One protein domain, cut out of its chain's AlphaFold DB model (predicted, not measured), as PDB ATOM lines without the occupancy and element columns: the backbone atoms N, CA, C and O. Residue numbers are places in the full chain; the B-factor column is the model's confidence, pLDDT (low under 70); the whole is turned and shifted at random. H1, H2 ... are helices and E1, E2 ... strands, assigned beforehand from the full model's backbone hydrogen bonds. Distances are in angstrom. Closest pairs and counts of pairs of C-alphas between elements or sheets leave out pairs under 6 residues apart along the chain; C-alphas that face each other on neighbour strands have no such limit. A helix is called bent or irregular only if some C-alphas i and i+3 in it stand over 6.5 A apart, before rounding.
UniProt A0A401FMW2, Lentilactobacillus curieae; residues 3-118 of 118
ATOM      1  N   ILE A   3     139.846  59.814  39.177       98.00
ATOM      2  CA  ILE A   3     140.471  59.540  37.878       98.00
ATOM      3  C   ILE A   3     139.353  59.054  36.961       98.00
ATOM      4  O   ILE A   3     138.527  58.238  37.379       98.00
ATOM      5  N   ASN A   4     139.305  59.565  35.735       97.81
ATOM      6  CA  ASN A   4     138.346  59.107  34.737       97.81
ATOM      7  C   ASN A   4     139.007  58.111  33.784       97.81
ATOM      8  O   ASN A   4     140.180  58.235  33.448       97.81
ATOM      9  N   GLN A   5     138.213  57.174  33.271       97.69
ATOM     10  CA  GLN A   5     138.549  56.480  32.027       97.69
ATOM     11  C   GLN A   5     138.654  57.484  30.854       97.69
ATOM     12  O   GLN A   5     138.153  58.606  30.999       97.69
ATOM     13  N   PRO A   6     139.241  57.111  29.697       98.56
ATOM     14  CA  PRO A   6     139.372  57.987  28.531       98.56
ATOM     15  C   PRO A   6     138.102  58.788  28.224       98.56
ATOM     16  O   PRO A   6     137.060  58.226  27.880       98.56
ATOM     17  N   SER A   7     138.178  60.108  28.401       98.50
ATOM     18  CA  SER A   7     137.020  61.003  28.326       98.50
ATOM     19  C   SER A   7     137.406  62.390  27.827       98.50
ATOM     20  O   SER A   7     138.401  62.958  28.261       98.50
ATOM     21  N   VAL A   8     136.567  62.991  26.991       98.56
ATOM     22  CA  VAL A   8     136.586  64.426  26.700       98.56
ATOM     23  C   VAL A   8     135.552  65.121  27.581       98.56
ATOM     24  O   VAL A   8     134.353  64.839  27.497       98.56
ATOM     25  N   ILE A   9     136.013  66.055  28.412       98.44
ATOM     26  CA  ILE A   9     135.162  66.872  29.276       98.44
ATOM     27  C   ILE A   9     135.004  68.261  28.658       98.44
ATOM     28  O   ILE A   9     135.933  69.071  28.664       98.44
ATOM     29  N   ILE A  10     133.812  68.560  28.147       98.50
ATOM     30  CA  ILE A  10     133.506  69.835  27.495       98.50
ATOM     31  C   ILE A  10     132.929  70.859  28.482       98.50
ATOM     32  O   ILE A  10     132.091  70.528  29.328       98.50
ATOM     33  N   GLY A  11     133.362  72.119  28.363       98.31
ATOM     34  CA  GLY A  11     132.858  73.228  29.170       98.31
ATOM     35  C   GLY A  11     131.384  73.530  28.898       98.31
ATOM     36  O   GLY A  11     130.884  73.337  27.786       98.31
ATOM     37  N   LYS A  12     130.675  74.050  29.910       98.00
ATOM     38  CA  LYS A  12     129.215  74.265  29.897       98.00
ATOM     39  C   LYS A  12     128.683  74.874  28.597       98.00
ATOM     40  O   LYS A  12     127.700  74.373  28.061       98.00
ATOM     41  N   ASN A  13     129.355  75.902  28.077       97.88
ATOM     42  CA  ASN A  13     128.878  76.708  26.950       97.88
ATOM     43  C   ASN A  13     129.568  76.396  25.610       97.88
ATOM     44  O   ASN A  13     129.320  77.090  24.629       97.88
ATOM     45  N   GLN A  14     130.444  75.391  25.546       98.38
ATOM     46  CA  GLN A  14     131.169  75.076  24.316       98.38
ATOM     47  C   GLN A  14     130.350  74.209  23.350       98.38
ATOM     48  O   GLN A  14     129.551  73.351  23.760       98.38
ATOM     49  N   ASN A  15     130.600  74.407  22.055       98.19
ATOM     50  CA  ASN A  15     130.032  73.609  20.976       98.19
ATOM     51  C   ASN A  15     130.867  72.341  20.751       98.19
ATOM     52  O   ASN A  15     132.016  72.425  20.337       98.19
ATOM     53  N   VAL A  16     130.264  71.166  20.953       97.94
ATOM     54  CA  VAL A  16     130.929  69.859  20.785       97.94
ATOM     55  C   VAL A  16     131.600  69.727  19.422       97.94
ATOM     56  O   VAL A  16     132.745  69.297  19.348       97.94
ATOM     57  N   TRP A  17     130.915  70.138  18.354       97.25
ATOM     58  CA  TRP A  17     131.397  69.965  16.983       97.25
ATOM     59  C   TRP A  17     132.626  70.816  16.653       97.25
ATOM     60  O   TRP A  17     133.337  70.505  15.705       97.25
ATOM     61  N   ALA A  18     132.861  71.891  17.409       97.75
ATOM     62  CA  ALA A  18     134.018  72.764  17.227       97.75
ATOM     63  C   ALA A  18     135.234  72.312  18.051       97.75
ATOM     64  O   ALA A  18     136.365  72.621  17.691       97.75
ATOM     65  N   GLU A  19     135.002  71.599  19.152       97.62
ATOM     66  CA  GLU A  19     136.037  71.264  20.138       97.62
ATOM     67  C   GLU A  19     136.521  69.816  20.028       97.62
ATOM     68  O   GLU A  19     137.604  69.488  20.505       97.62
ATOM     69  N   VAL A  20     135.708  68.925  19.451       97.81
ATOM     70  CA  VAL A  20     135.926  67.481  19.551       97.81
ATOM     71  C   VAL A  20     135.871  66.813  18.187       97.81
ATOM     72  O   VAL A  20     134.915  66.973  17.428       97.81
ATOM     73  N   ASN A  21     136.868  65.975  17.909       98.19
ATOM     74  CA  ASN A  21     136.799  65.023  16.808       98.19
ATOM     75  C   ASN A  21     135.849  63.873  17.191       98.19
ATOM     76  O   ASN A  21     136.257  62.882  17.800       98.19
ATOM     77  N   VAL A  22     134.563  64.036  16.869       97.38
ATOM     78  CA  VAL A  22     133.487  63.112  17.269       97.38
ATOM     79  C   VAL A  22     133.672  61.706  16.687       97.38
ATOM     80  O   VAL A  22     133.332  60.718  17.339       97.38
ATOM     81  N   ASP A  23     134.230  61.595  15.482       98.12
ATOM     82  CA  ASP A  23     134.462  60.290  14.865       98.12
ATOM     83  C   ASP A  23     135.593  59.539  15.567       98.12
ATOM     84  O   ASP A  23     135.448  58.349  15.844       98.12
ATOM     85  N   TYR A  24     136.666  60.240  15.945       98.56
ATOM     86  CA  TYR A  24     137.765  59.648  16.706       98.56
ATOM     87  C   TYR A  24     137.292  59.140  18.072       98.56
ATOM     88  O   TYR A  24     137.500  57.975  18.400       98.56
ATOM     89  N   ILE A  25     136.592  59.967  18.861       98.19
ATOM     90  CA  ILE A  25     136.157  59.531  20.198       98.19
ATOM     91  C   ILE A  25     135.206  58.328  20.125       98.19
ATOM     92  O   ILE A  25     135.290  57.435  20.959       98.19
ATOM     93  N   ARG A  26     134.356  58.256  19.089       97.50
ATOM     94  CA  ARG A  26     133.438  57.132  18.878       97.50
ATOM     95  C   ARG A  26     134.187  55.852  18.507       97.50
ATOM     96  O   ARG A  26     133.846  54.790  19.014       97.50
ATOM     97  N   GLN A  27     135.183  55.943  17.626       98.50
ATOM     98  CA  GLN A  27     135.988  54.790  17.201       98.50
ATOM     99  C   GLN A  27     136.848  54.218  18.333       98.50
ATOM    100  O   GLN A  27     137.151  53.028  18.324       98.50
ATOM    101  N   HIS A  28     137.226  55.059  19.297       98.38
ATOM    102  CA  HIS A  28     138.119  54.706  20.398       98.38
ATOM    103  C   HIS A  28     137.410  54.522  21.753       98.38
ATOM    104  O   HIS A  28     138.093  54.406  22.766       98.38
ATOM    105  N   ASP A  29     136.072  54.494  21.783       97.62
ATOM    106  CA  ASP A  29     135.252  54.368  23.007       97.62
ATOM    107  C   ASP A  29     135.583  55.416  24.096       97.62
ATOM    108  O   ASP A  29     135.520  55.175  25.304       97.62
ATOM    109  N   ILE A  30     135.952  56.621  23.653       98.69
ATOM    110  CA  ILE A  30     136.256  57.759  24.520       98.69
ATOM    111  C   ILE A  30     134.944  58.459  24.866       98.69
ATOM    112  O   ILE A  30     134.184  58.878  23.988       98.69
ATOM    113  N   GLN A  31     134.690  58.628  26.160       98.44
ATOM    114  CA  GLN A  31     133.447  59.222  26.640       98.44
ATOM    115  C   GLN A  31     133.387  60.721  26.333       98.44
ATOM    116  O   GLN A  31     134.401  61.412  26.363       98.44
ATOM    117  N   LEU A  32     132.190  61.253  26.090       98.38
ATOM    118  CA  LEU A  32     131.959  62.691  25.944       98.38
ATOM    119  C   LEU A  32     131.019  63.175  27.046       98.38
ATOM    120  O   LEU A  32     129.852  62.789  27.083       98.38
ATOM    121  N   VAL A  33     131.513  64.056  27.916       98.19
ATOM    122  CA  VAL A  33     130.766  64.545  29.082       98.19
ATOM    123  C   VAL A  33     130.794  66.067  29.128       98.19
ATOM    124  O   VAL A  33     131.845  66.682  28.977       98.19
ATOM    125  N   ARG A  34     129.642  66.699  29.376       98.44
ATOM    126  CA  ARG A  34     129.549  68.147  29.613       98.44
ATOM    127  C   ARG A  34     129.543  68.434  31.108       98.44
ATOM    128  O   ARG A  34     128.673  67.938  31.820       98.44
ATOM    129  N   ARG A  35     130.469  69.276  31.573       97.19
ATOM    130  CA  ARG A  35     130.514  69.708  32.980       97.19
ATOM    131  C   ARG A  35     129.646  70.942  33.242       97.19
ATOM    132  O   ARG A  35     129.256  71.664  32.321       97.19
ATOM    133  N   THR A  36     129.362  71.195  34.518       96.44
ATOM    134  CA  THR A  36     128.554  72.333  34.991       96.44
ATOM    135  C   THR A  36     129.297  73.668  34.942       96.44
ATOM    136  O   THR A  36     128.657  74.714  34.826       96.44
ATOM    137  N   SER A  37     130.628  73.649  35.018       97.00
ATOM    138  CA  SER A  37     131.489  74.830  34.979       97.00
ATOM    139  C   SER A  37     131.836  75.285  33.556       97.00
ATOM    140  O   SER A  37     131.720  74.542  32.576       97.00
ATOM    141  N   GLY A  38     132.246  76.550  33.432       95.88
ATOM    142  CA  GLY A  38     132.735  77.126  32.175       95.88
ATOM    143  C   GLY A  38     134.154  76.663  31.824       95.88
ATOM    144  O   GLY A  38     134.661  75.692  32.385       95.88
ATOM    145  N   GLY A  39     134.819  77.374  30.911       95.12
ATOM    146  CA  GLY A  39     136.176  77.059  30.442       95.12
ATOM    147  C   GLY A  39     136.204  76.178  29.186       95.12
ATOM    148  O   GLY A  39     135.172  75.985  28.544       95.12
ATOM    149  N   GLY A  40     137.395  75.674  28.851       96.38
ATOM    150  CA  GLY A  40     137.671  74.911  27.625       96.38
ATOM    151  C   GLY A  40     137.390  73.407  27.718       96.38
ATOM    152  O   GLY A  40     136.981  72.906  28.768       96.38
ATOM    153  N   ALA A  41     137.635  72.684  26.625       97.81
ATOM    154  CA  ALA A  41     137.549  71.229  26.593       97.81
ATOM    155  C   ALA A  41     138.888  70.630  27.040       97.81
ATOM    156  O   ALA A  41     139.946  71.147  26.681       97.81
ATOM    157  N   VAL A  42     138.837  69.557  27.827       98.00
ATOM    158  CA  VAL A  42     140.019  68.822  28.301       98.00
ATOM    159  C   VAL A  42     139.839  67.332  28.046       98.00
ATOM    160  O   VAL A  42     138.708  66.842  27.969       98.00
ATOM    161  N   TYR A  43     140.949  66.619  27.885       98.12
ATOM    162  CA  TYR A  43     140.967  65.167  27.753       98.12
ATOM    163  C   TYR A  43     141.510  64.560  29.042       98.12
ATOM    164  O   TYR A  43     142.568  64.966  29.505       98.12
ATOM    165  N   HIS A  44     140.789  63.590  29.592       98.31
ATOM    166  CA  HIS A  44     141.195  62.822  30.758       98.31
ATOM    167  C   HIS A  44     141.468  61.374  30.365       98.31
ATOM    168  O   HIS A  44     140.766  60.805  29.526       98.31
ATOM    169  N   ASP A  45     142.422  60.759  31.052       97.88
ATOM    170  CA  ASP A  45     142.664  59.322  31.039       97.88
ATOM    171  C   ASP A  45     143.153  58.842  32.418       97.88
ATOM    172  O   ASP A  45     143.095  59.572  33.410       97.88
ATOM    173  N   MET A  46     143.648  57.605  32.480       97.50
ATOM    174  CA  MET A  46     144.113  56.980  33.719       97.50
ATOM    175  C   MET A  46     145.394  57.606  34.301       97.50
ATOM    176  O   MET A  46     145.731  57.314  35.448       97.50
ATOM    177  N   GLY A  47     146.116  58.424  33.530       97.12
ATOM    178  CA  GLY A  47     147.255  59.218  33.990       97.12
ATOM    179  C   GLY A  47     146.851  60.587  34.536       97.12
ATOM    180  O   GLY A  47     147.638  61.208  35.244       97.12
ATOM    181  N   ASN A  48     145.624  61.034  34.259       97.50
ATOM    182  CA  ASN A  48     145.126  62.326  34.700       97.50
ATOM    183  C   ASN A  48     144.510  62.232  36.104       97.50
ATOM    184  O   ASN A  48     143.526  61.524  36.326       97.50
ATOM    185  N   LEU A  49     145.015  63.033  37.044       96.81
ATOM    186  CA  LEU A  49     144.447  63.149  38.388       96.81
ATOM    187  C   LEU A  49     143.571  64.395  38.500       96.81
ATOM    188  O   LEU A  49     144.024  65.477  38.151       96.81
ATOM    189  N   ILE A  50     142.340  64.265  38.997       97.25
ATOM    190  CA  ILE A  50     141.433  65.404  39.158       97.25
ATOM    191  C   ILE A  50     141.194  65.678  40.641       97.25
ATOM    192  O   ILE A  50     140.802  64.784  41.404       97.25
ATOM    193  N   PHE A  51     141.386  66.930  41.049       96.00
ATOM    194  CA  PHE A  51     141.029  67.435  42.372       96.00
ATOM    195  C   PHE A  51     139.852  68.399  42.287       96.00
ATOM    196  O   PHE A  51     139.764  69.217  41.384       96.00
ATOM    197  N   GLU A  52     138.963  68.309  43.272       95.69
ATOM    198  CA  GLU A  52     137.786  69.164  43.392       95.69
ATOM    199  C   GLU A  52     137.765  69.735  44.810       95.69
ATOM    200  O   GLU A  52     137.754  68.974  45.783       95.69
ATOM    201  N   ASN A  53     137.771  71.060  44.924       96.50
ATOM    202  CA  ASN A  53     137.554  71.774  46.176       96.50
ATOM    203  C   ASN A  53     136.100  72.234  46.207       96.50
ATOM    204  O   ASN A  53     135.702  73.045  45.376       96.50
ATOM    205  N   ILE A  54     135.317  71.722  47.153       96.50
ATOM    206  CA  ILE A  54     133.909  72.090  47.327       96.50
ATOM    207  C   ILE A  54     133.797  72.885  48.622       96.50
ATOM    208  O   ILE A  54     134.103  72.361  49.694       96.50
ATOM    209  N   LEU A  55     133.365  74.137  48.510       97.31
ATOM    210  CA  LEU A  55     133.134  75.033  49.635       97.31
ATOM    211  C   LEU A  55     131.637  75.286  49.747       97.31
ATOM    212  O   LEU A  55     130.973  75.639  48.770       97.31
ATOM    213  N   VAL A  56     131.108  75.050  50.943       97.56
ATOM    214  CA  VAL A  56     129.689  75.202  51.258       97.56
ATOM    215  C   VAL A  56     129.514  76.497  52.030       97.56
ATOM    216  O   VAL A  56     130.247  76.734  52.987       97.56
ATOM    217  N   ASP A  57     128.553  77.309  51.599       97.38
ATOM    218  CA  ASP A  57     128.256  78.625  52.180       97.38
ATOM    219  C   ASP A  57     129.454  79.594  52.225       97.38
ATOM    220  O   ASP A  57     129.496  80.514  53.040       97.38
ATOM    221  N   ASP A  58     130.408  79.407  51.311       96.75
ATOM    222  CA  ASP A  58     131.551  80.285  51.087       96.75
ATOM    223  C   ASP A  58     131.874  80.358  49.585       96.75
ATOM    224  O   ASP A  58     132.337  79.385  48.979       96.75
ATOM    225  N   ASP A  59     131.622  81.523  48.982       96.38
ATOM    226  CA  ASP A  59     131.990  81.839  47.602       96.38
ATOM    227  C   ASP A  59     133.029  82.966  47.492       96.38
ATOM    228  O   ASP A  59     133.242  83.510  46.405       96.38
ATOM    229  N   THR A  60     133.707  83.290  48.600       97.31
ATOM    230  CA  THR A  60     134.624  84.440  48.697       97.31
ATOM    231  C   THR A  60     135.766  84.384  47.684       97.31
ATOM    232  O   THR A  60     136.163  85.412  47.138       97.31
ATOM    233  N   GLU A  61     136.245  83.178  47.376       96.75
ATOM    234  CA  GLU A  61     137.355  82.934  46.451       96.75
ATOM    235  C   GLU A  61     136.886  82.580  45.028       96.75
ATOM    236  O   GLU A  61     137.669  82.105  44.199       96.75
ATOM    237  N   PHE A  62     135.607  82.798  44.694       96.88
ATOM    238  CA  PHE A  62     135.100  82.508  43.356       96.88
ATOM    239  C   PHE A  62     135.823  83.346  42.287       96.88
ATOM    240  O   PHE A  62     135.774  84.574  42.278       96.88
ATOM    241  N   GLY A  63     136.472  82.659  41.343       95.00
ATOM    242  CA  GLY A  63     137.303  83.269  40.302       95.00
ATOM    243  C   GLY A  63     138.777  83.446  40.688       95.00
ATOM    244  O   GLY A  63     139.589  83.758  39.817       95.00
ATOM    245  N   ASN A  64     139.158  83.193  41.944       96.12
ATOM    246  CA  ASN A  64     140.543  83.259  42.399       96.12
ATOM    247  C   ASN A  64     141.255  81.908  42.227       96.12
ATOM    248  O   ASN A  64     141.445  81.146  43.174       96.12
ATOM    249  N   TYR A  65     141.678  81.589  41.003       96.62
ATOM    250  CA  TYR A  65     142.386  80.332  40.729       96.62
ATOM    251  C   TYR A  65     143.693  80.187  41.532       96.62
ATOM    252  O   TYR A  65     144.043  79.082  41.941       96.62
ATOM    253  N   ALA A  66     144.379  81.295  41.833       95.75
ATOM    254  CA  ALA A  66     145.632  81.271  42.585       95.75
ATOM    255  C   ALA A  66     145.447  80.759  44.020       95.75
ATOM    256  O   ALA A  66     146.315  80.053  44.540       95.75
ATOM    257  N   TYR A  67     144.304  81.070  44.641       96.19
ATOM    258  CA  TYR A  67     143.944  80.557  45.961       96.19
ATOM    259  C   TYR A  67     143.922  79.023  45.976       96.19
ATOM    260  O   TYR A  67     144.592  78.401  46.803       96.19
ATOM    261  N   PHE A  68     143.223  78.409  45.020       96.12
ATOM    262  CA  PHE A  68     143.086  76.950  44.945       96.12
ATOM    263  C   PHE A  68     144.365  76.256  44.458       96.12
ATOM    264  O   PHE A  68     144.700  75.178  44.947       96.12
ATOM    265  N   ALA A  69     145.130  76.896  43.570       96.06
ATOM    266  CA  ALA A  69     146.407  76.375  43.086       96.06
ATOM    267  C   ALA A  69     147.477  76.290  44.189       96.06
ATOM    268  O   ALA A  69     148.367  75.436  44.135       96.06
ATOM    269  N   LYS A  70     147.403  77.160  45.206       95.38
ATOM    270  CA  LYS A  70     148.430  77.319  46.249       95.38
ATOM    271  C   LYS A  70     148.840  75.998  46.901       95.38
ATOM    272  O   LYS A  70     150.034  75.743  47.063       95.38
ATOM    273  N   SER A  71     147.871  75.166  47.277       93.19
ATOM    274  CA  SER A  71     148.131  73.907  47.987       93.19
ATOM    275  C   SER A  71     148.896  72.909  47.120       93.19
ATOM    276  O   SER A  71     149.846  72.284  47.596       93.19
ATOM    277  N   VAL A  72     148.530  72.793  45.842       94.38
ATOM    278  CA  VAL A  72     149.168  71.846  44.922       94.38
ATOM    279  C   VAL A  72     150.535  72.343  44.466       94.38
ATOM    280  O   VAL A  72     151.495  71.574  44.501       94.38
ATOM    281  N   LEU A  73     150.675  73.635  44.157       95.94
ATOM    282  CA  LEU A  73     151.979  74.236  43.858       95.94
ATOM    283  C   LEU A  73     152.965  74.033  45.014       95.94
ATOM    284  O   LEU A  73     154.082  73.578  44.790       95.94
ATOM    285  N   ALA A  74     152.542  74.288  46.255       96.50
ATOM    286  CA  ALA A  74     153.393  74.088  47.425       96.50
ATOM    287  C   ALA A  74     153.797  72.615  47.615       96.50
ATOM    288  O   ALA A  74     154.928  72.333  48.016       96.50
ATOM    289  N   ALA A  75     152.896  71.668  47.340       96.06
ATOM    290  CA  ALA A  75     153.204  70.243  47.415       96.06
ATOM    291  C   ALA A  75     154.232  69.825  46.349       96.06
ATOM    292  O   ALA A  75     155.227  69.186  46.683       96.06
ATOM    293  N   LEU A  76     154.041  70.240  45.096       96.50
ATOM    294  CA  LEU A  76     154.957  69.938  43.991       96.50
ATOM    295  C   LEU A  76     156.335  70.591  44.189       96.50
ATOM    296  O   LEU A  76     157.362  69.942  43.991       96.50
ATOM    297  N   GLN A  77     156.377  71.830  44.678       96.69
ATOM    298  CA  GLN A  77     157.629  72.524  45.001       96.69
ATOM    299  C   GLN A  77     158.400  71.836  46.137       96.69
ATOM    300  O   GLN A  77     159.624  71.737  46.071       96.69
ATOM    301  N   LYS A  78     157.711  71.283  47.148       97.94
ATOM    302  CA  LYS A  78     158.351  70.458  48.196       97.94
ATOM    303  C   LYS A  78     158.987  69.180  47.646       97.94
ATOM    304  O   LYS A  78     159.933  68.680  48.245       97.94
ATOM    305  N   LEU A  79     158.492  68.670  46.519       97.25
ATOM    306  CA  LEU A  79     159.080  67.539  45.798       97.25
ATOM    307  C   LEU A  79     160.222  67.961  44.856       97.25
ATOM    308  O   LEU A  79     160.762  67.125  44.138       97.25
ATOM    309  N   GLY A  80     160.601  69.244  44.846       97.50
ATOM    310  CA  GLY A  80     161.651  69.780  43.976       97.50
ATOM    311  C   GLY A  80     161.203  70.007  42.532       97.50
ATOM    312  O   GLY A  80     162.048  70.140  41.646       97.50
ATOM    313  N   ILE A  81     159.894  70.040  42.273       97.00
ATOM    314  CA  ILE A  81     159.339  70.275  40.940       97.00
ATOM    315  C   ILE A  81     159.067  71.775  40.781       97.00
ATOM    316  O   ILE A  81     158.245  72.350  41.494       97.00
ATOM    317  N   ASP A  82     159.764  72.408  39.837       95.88
ATOM    318  CA  ASP A  82     159.628  73.837  39.536       95.88
ATOM    319  C   ASP A  82     158.360  74.121  38.716       95.88
ATOM    320  O   ASP A  82     158.366  74.107  37.482       95.88
ATOM    321  N   VAL A  83     157.250  74.320  39.427       97.44
ATOM    322  CA  VAL A  83     155.934  74.639  38.864       97.44
ATOM    323  C   VAL A  83     155.496  76.052  39.226       97.44
ATOM    324  O   VAL A  83     155.771  76.554  40.320       97.44
ATOM    325  N   LYS A  84     154.755  76.679  38.312       96.12
ATOM    326  CA  LYS A  84     154.193  78.023  38.483       96.12
ATOM    327  C   LYS A  84     152.800  78.117  37.877       96.12
ATOM    328  O   LYS A  84     152.467  77.390  36.947       96.12
ATOM    329  N   MET A  85     152.008  79.058  38.366       96.44
ATOM    330  CA  MET A  85     150.768  79.453  37.709       96.44
ATOM    331  C   MET A  85     151.076  80.412  36.554       96.44
ATOM    332  O   MET A  85     151.952  81.273  36.677       96.44
ATOM    333  N   LYS A  86     150.374  80.270  35.428       96.56
ATOM    334  CA  LYS A  86     150.448  81.234  34.326       96.56
ATOM    335  C   LYS A  86     149.729  82.527  34.719       96.56
ATOM    336  O   LYS A  86     148.644  82.496  35.293       96.56
ATOM    337  N   GLU A  87     150.327  83.670  34.394       92.75
ATOM    338  CA  GLU A  87     149.751  84.978  34.709       92.75
ATOM    339  C   GLU A  87     148.371  85.158  34.052       92.75
ATOM    340  O   GLU A  87     148.190  84.827  32.877       92.75
ATOM    341  N   ASN A  88     147.402  85.679  34.818       90.00
ATOM    342  CA  ASN A  88     146.021  85.936  34.380       90.00
ATOM    343  C   ASN A  88     145.346  84.729  33.698       90.00
ATOM    344  O   ASN A  88     144.601  84.875  32.728       90.00
ATOM    345  N   SER A  89     145.626  83.522  34.185       94.12
ATOM    346  CA  SER A  89     145.172  82.264  33.597       94.12
ATOM    347  C   SER A  89     144.718  81.290  34.683       94.12
ATOM    348  O   SER A  89     145.036  81.469  35.852       94.12
ATOM    349  N   SER A  90     143.971  80.258  34.302       96.12
ATOM    350  CA  SER A  90     143.646  79.116  35.158       96.12
ATOM    351  C   SER A  90     144.614  77.939  34.964       96.12
ATOM    352  O   SER A  90     144.349  76.846  35.453       96.12
ATOM    353  N   ASP A  91     145.711  78.146  34.228       97.44
ATOM    354  CA  ASP A  91     146.664  77.098  33.874       97.44
ATOM    355  C   ASP A  91     147.857  77.052  34.837       97.44
ATOM    356  O   ASP A  91     148.463  78.086  35.157       97.44
ATOM    357  N   LEU A  92     148.276  75.838  35.200       97.69
ATOM    358  CA  LEU A  92     149.573  75.598  35.827       97.69
ATOM    359  C   LEU A  92     150.589  75.096  34.799       97.69
ATOM    360  O   LEU A  92     150.275  74.337  33.875       97.69
ATOM    361  N   ILE A  93     151.829  75.548  34.966       97.81
ATOM    362  CA  ILE A  93     152.918  75.404  34.007       97.81
ATOM    363  C   ILE A  93     154.125  74.719  34.655       97.81
ATOM    364  O   ILE A  93     154.587  75.121  35.724       97.81
ATOM    365  N   PHE A  94     154.678  73.740  33.942       97.12
ATOM    366  CA  PHE A  94     155.949  73.083  34.226       97.12
ATOM    367  C   PHE A  94     156.810  73.142  32.962       97.12
ATOM    368  O   PHE A  94     156.374  72.703  31.898       97.12
ATOM    369  N   ARG A  95     158.027  73.701  33.044       95.31
ATOM    370  CA  ARG A  95     158.935  73.859  31.880       95.31
ATOM    371  C   ARG A  95     158.244  74.489  30.655       95.31
ATOM    372  O   ARG A  95     158.324  73.963  29.545       95.31
ATOM    373  N   ASP A  96     157.506  75.571  30.895       94.19
ATOM    374  CA  ASP A  96     156.731  76.336  29.902       94.19
ATOM    375  C   ASP A  96     155.629  75.551  29.166       94.19
ATOM    376  O   ASP A  96     155.043  76.037  28.199       94.19
ATOM    377  N   LYS A  97     155.285  74.357  29.657       96.62
ATOM    378  CA  LYS A  97     154.163  73.551  29.177       96.62
ATOM    379  C   LYS A  97     153.054  73.518  30.216       96.62
ATOM    380  O   LYS A  97     153.318  73.379  31.409       96.62
ATOM    381  N   LYS A  98     151.813  73.631  29.748       97.38
ATOM    382  CA  LYS A  98     150.631  73.418  30.583       97.38
ATOM    383  C   LYS A  98     150.589  71.962  31.037       97.38
ATOM    384  O   LYS A  98     150.721  71.072  30.200       97.38
ATOM    385  N   PHE A  99     150.391  71.758  32.333       97.12
ATOM    386  CA  PHE A  99     150.153  70.438  32.926       97.12
ATOM    387  C   PHE A  99     148.843  70.382  33.721       97.12
ATOM    388  O   PHE A  99     148.438  69.309  34.148       97.12
ATOM    389  N   SER A 100     148.185  71.529  33.928       97.56
ATOM    390  CA  SER A 100     146.919  71.602  34.653       97.56
ATOM    391  C   SER A 100     146.055  72.764  34.181       97.56
ATOM    392  O   SER A 100     146.587  73.789  33.733       97.56
ATOM    393  N   GLY A 101     144.735  72.592  34.231       96.81
ATOM    394  CA  GLY A 101     143.719  73.557  33.838       96.81
ATOM    395  C   GLY A 101     142.536  73.605  34.806       96.81
ATOM    396  O   GLY A 101     141.690  72.717  34.870       96.81
ATOM    397  N   MET A 102     142.383  74.740  35.477       97.50
ATOM    398  CA  MET A 102     141.336  74.897  36.480       97.50
ATOM    399  C   MET A 102     140.035  75.459  35.911       97.50
ATOM    400  O   MET A 102     140.008  76.227  34.942       97.50
ATOM    401  N   THR A 103     138.935  75.134  36.582       97.69
ATOM    402  CA  THR A 103     137.612  75.711  36.332       97.69
ATOM    403  C   THR A 103     136.816  75.811  37.626       97.69
ATOM    404  O   THR A 103     137.066  75.081  38.580       97.69
ATOM    405  N   MET A 104     135.838  76.714  37.667       97.56
ATOM    406  CA  MET A 104     134.946  76.862  38.813       97.56
ATOM    407  C   MET A 104     133.494  76.975  38.374       97.56
ATOM    408  O   MET A 104     133.177  77.510  37.305       97.56
ATOM    409  N   PHE A 105     132.590  76.528  39.235       96.94
ATOM    410  CA  PHE A 105     131.199  76.950  39.194       96.94
ATOM    411  C   PHE A 105     130.707  77.279  40.597       96.94
ATOM    412  O   PHE A 105     131.262  76.818  41.591       96.94
ATOM    413  N   LYS A 106     129.648  78.082  40.662       96.06
ATOM    414  CA  LYS A 106     128.963  78.404  41.909       96.06
ATOM    415  C   LYS A 106     127.482  78.091  41.820       96.06
ATOM    416  O   LYS A 106     126.894  78.159  40.738       96.06
ATOM    417  N   ASN A 107     126.895  77.772  42.963       96.38
ATOM    418  CA  ASN A 107     125.465  77.594  43.145       96.38
ATOM    419  C   ASN A 107     125.050  78.234  44.475       96.38
ATOM    420  O   ASN A 107     125.453  77.769  45.540       96.38
ATOM    421  N   GLY A 108     124.267  79.315  44.413       96.19
ATOM    422  CA  GLY A 108     124.031  80.164  45.579       96.19
ATOM    423  C   GLY A 108     125.349  80.721  46.123       96.19
ATOM    424  O   GLY A 108     126.134  81.283  45.361       96.19
ATOM    425  N   THR A 109     125.570  80.521  47.418       97.06
ATOM    426  CA  THR A 109     126.772  80.892  48.186       97.06
ATOM    427  C   THR A 109     127.816  79.777  48.253       97.06
ATOM    428  O   THR A 109     128.807  79.918  48.948       97.06
ATOM    429  N   SER A 110     127.600  78.647  47.575       97.81
ATOM    430  CA  SER A 110     128.557  77.536  47.543       97.81
ATOM    431  C   SER A 110     129.307  77.512  46.214       97.81
ATOM    432  O   SER A 110     128.729  77.822  45.164       97.81
ATOM    433  N   LEU A 111     130.569  77.085  46.231       97.50
ATOM    434  CA  LEU A 111     131.374  76.925  45.022       97.50
ATOM    435  C   LEU A 111     132.050  75.559  44.942       97.50
ATOM    436  O   LEU A 111     132.272  74.876  45.942       97.50
ATOM    437  N   ALA A 112     132.400  75.187  43.719       97.50
ATOM    438  CA  ALA A 112     133.239  74.044  43.417       97.50
ATOM    439  C   ALA A 112     134.323  74.470  42.418       97.50
ATOM    440  O   ALA A 112     134.019  75.058  41.371       97.50
ATOM    441  N   ALA A 113     135.581  74.228  42.784       97.44
ATOM    442  CA  ALA A 113     136.769  74.532  42.000       97.44
ATOM    443  C   ALA A 113     137.513  73.233  41.663       97.44
ATOM    444  O   ALA A 113     138.052  72.568  42.553       97.44
ATOM    445  N   ALA A 114     137.548  72.905  40.376       97.19
ATOM    446  CA  ALA A 114     138.167  71.705  39.832       97.19
ATOM    447  C   ALA A 114     139.521  72.026  39.195       97.19
ATOM    448  O   ALA A 114     139.679  73.088  38.586       97.19
ATOM    449  N   ASP A 115     140.456  71.087  39.289       97.12
ATOM    450  CA  ASP A 115     141.759  71.126  38.626       97.12
ATOM    451  C   ASP A 115     142.145  69.723  38.137       97.12
ATOM    452  O   ASP A 115     142.007  68.745  38.882       97.12
ATOM    453  N   ASP A 116     142.599  69.623  36.892       96.44
ATOM    454  CA  ASP A 116     143.098  68.405  36.257       96.44
ATOM    455  C   ASP A 116     144.632  68.441  36.189       96.44
ATOM    456  O   ASP A 116     145.199  69.470  35.874       96.44
ATOM    457  N   TYR A 117     145.331  67.341  36.483       96.19
ATOM    458  CA  TYR A 117     146.801  67.271  36.450       96.19
ATOM    459  C   TYR A 117     147.278  66.127  35.553       96.19
ATOM    460  O   TYR A 117     146.840  64.989  35.752       96.19
ATOM    461  N   VAL A 118     148.192  66.433  34.624       90.44
ATOM    462  CA  VAL A 118     148.785  65.511  33.630       90.44
ATOM    463  C   VAL A 118     150.305  65.447  33.756       90.44
ATOM    464  O   VAL A 118     150.925  66.504  34.017       90.44
TER     465      VAL A 118
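Overview. This is residues 3 to 118 of the 118 residues of a protein of Lentilactobacillus curieae (UniProt A0A401FMW2). Two lobes stand one beside the other: in the larger, a curled five-stranded sheet, E4, E8, E7, E6 and E5, wraps round one helix, H3, like part of a barrel; the smaller is a three-stranded sheet, E2, E1 and E3, with two short helices, H1 and H2, at its side. The tight link from E3 to E4 joins the lobes. The printed part has 116 residues with three named helices and eight named strands, in the order E1 H1 H2 E2 E3 E4 H3 E5 E6 E7 E8. The larger sheet runs E4, E8, E7, E6, E5, all antiparallel; the smaller runs E2, E1, E3 and is mixed. The class is mixed, helices and strands, and the whole is compact, with a radius of gyration of the C-alphas of 15.0 A and spans of 41 by 38 by 24 A.

Along the chain. E1, residues 7 to 10, begins at C-alpha 7 (137.020, 61.003, 28.326). H1 is residues 16 to 19, H2 residues 22 to 27, E2 residues 31 to 34 and E3 residues 42 to 44. E4, residues 49 to 55, is 19.9 A long. H3, residues 65 to 78, is 20.2 A long and begins at C-alpha 65 (142.386, 80.332, 40.729). E5 is residues 83 to 85 and E6 residues 91 to 94. E7, residues 97 to 107, is 32.2 A long. E8, residues 110 to 117, is 23.7 A long and ends at C-alpha 117 (146.801, 67.271, 36.450).

Arrangement. E1, H1, H2 and E2 form a strand-helix-strand unit, two parallel neighbour strands with helices between, and its crossover is right-handed. N 8 and O 31 are 2.8 A apart. E3 is antiparallel to E1, with N 9 and O 42 at 2.8 A. H1 and H2 only graze this sheet and meet only through their link. E3 and E8 are only just apart, their closest C-alphas at 8.1 A. In the twisted larger sheet, E4 and E8 have N 53 and O 113 at 2.8 A. E5 to E8 form a meander, each strand the antiparallel neighbour of the one before, with N 93 and O 84 at 2.8 A, N 94 and O 97 at 2.9 A, and N 112 and O 105 at 2.9 A. H3 is on one face, making two layers, a sheet and a helix; its closest C-alphas to E5 are Leu 73 and Val 83, 6.4 A. H3 is irregular, but only just: C-alphas 68 and 71 are 6.6 A apart. Every O i to N i+4 pair is within hydrogen-bond range in H2 and 8 of 10 in H3; H1 is too short for one.

Size, cuts and confidence. The two C-alphas farthest apart, those of Gln 27 and Thr 60, are 43.3 A apart. The printed part has no cut and no long link. No printed residue is under 70 in pLDDT, and the mean of the printed part is 96.9.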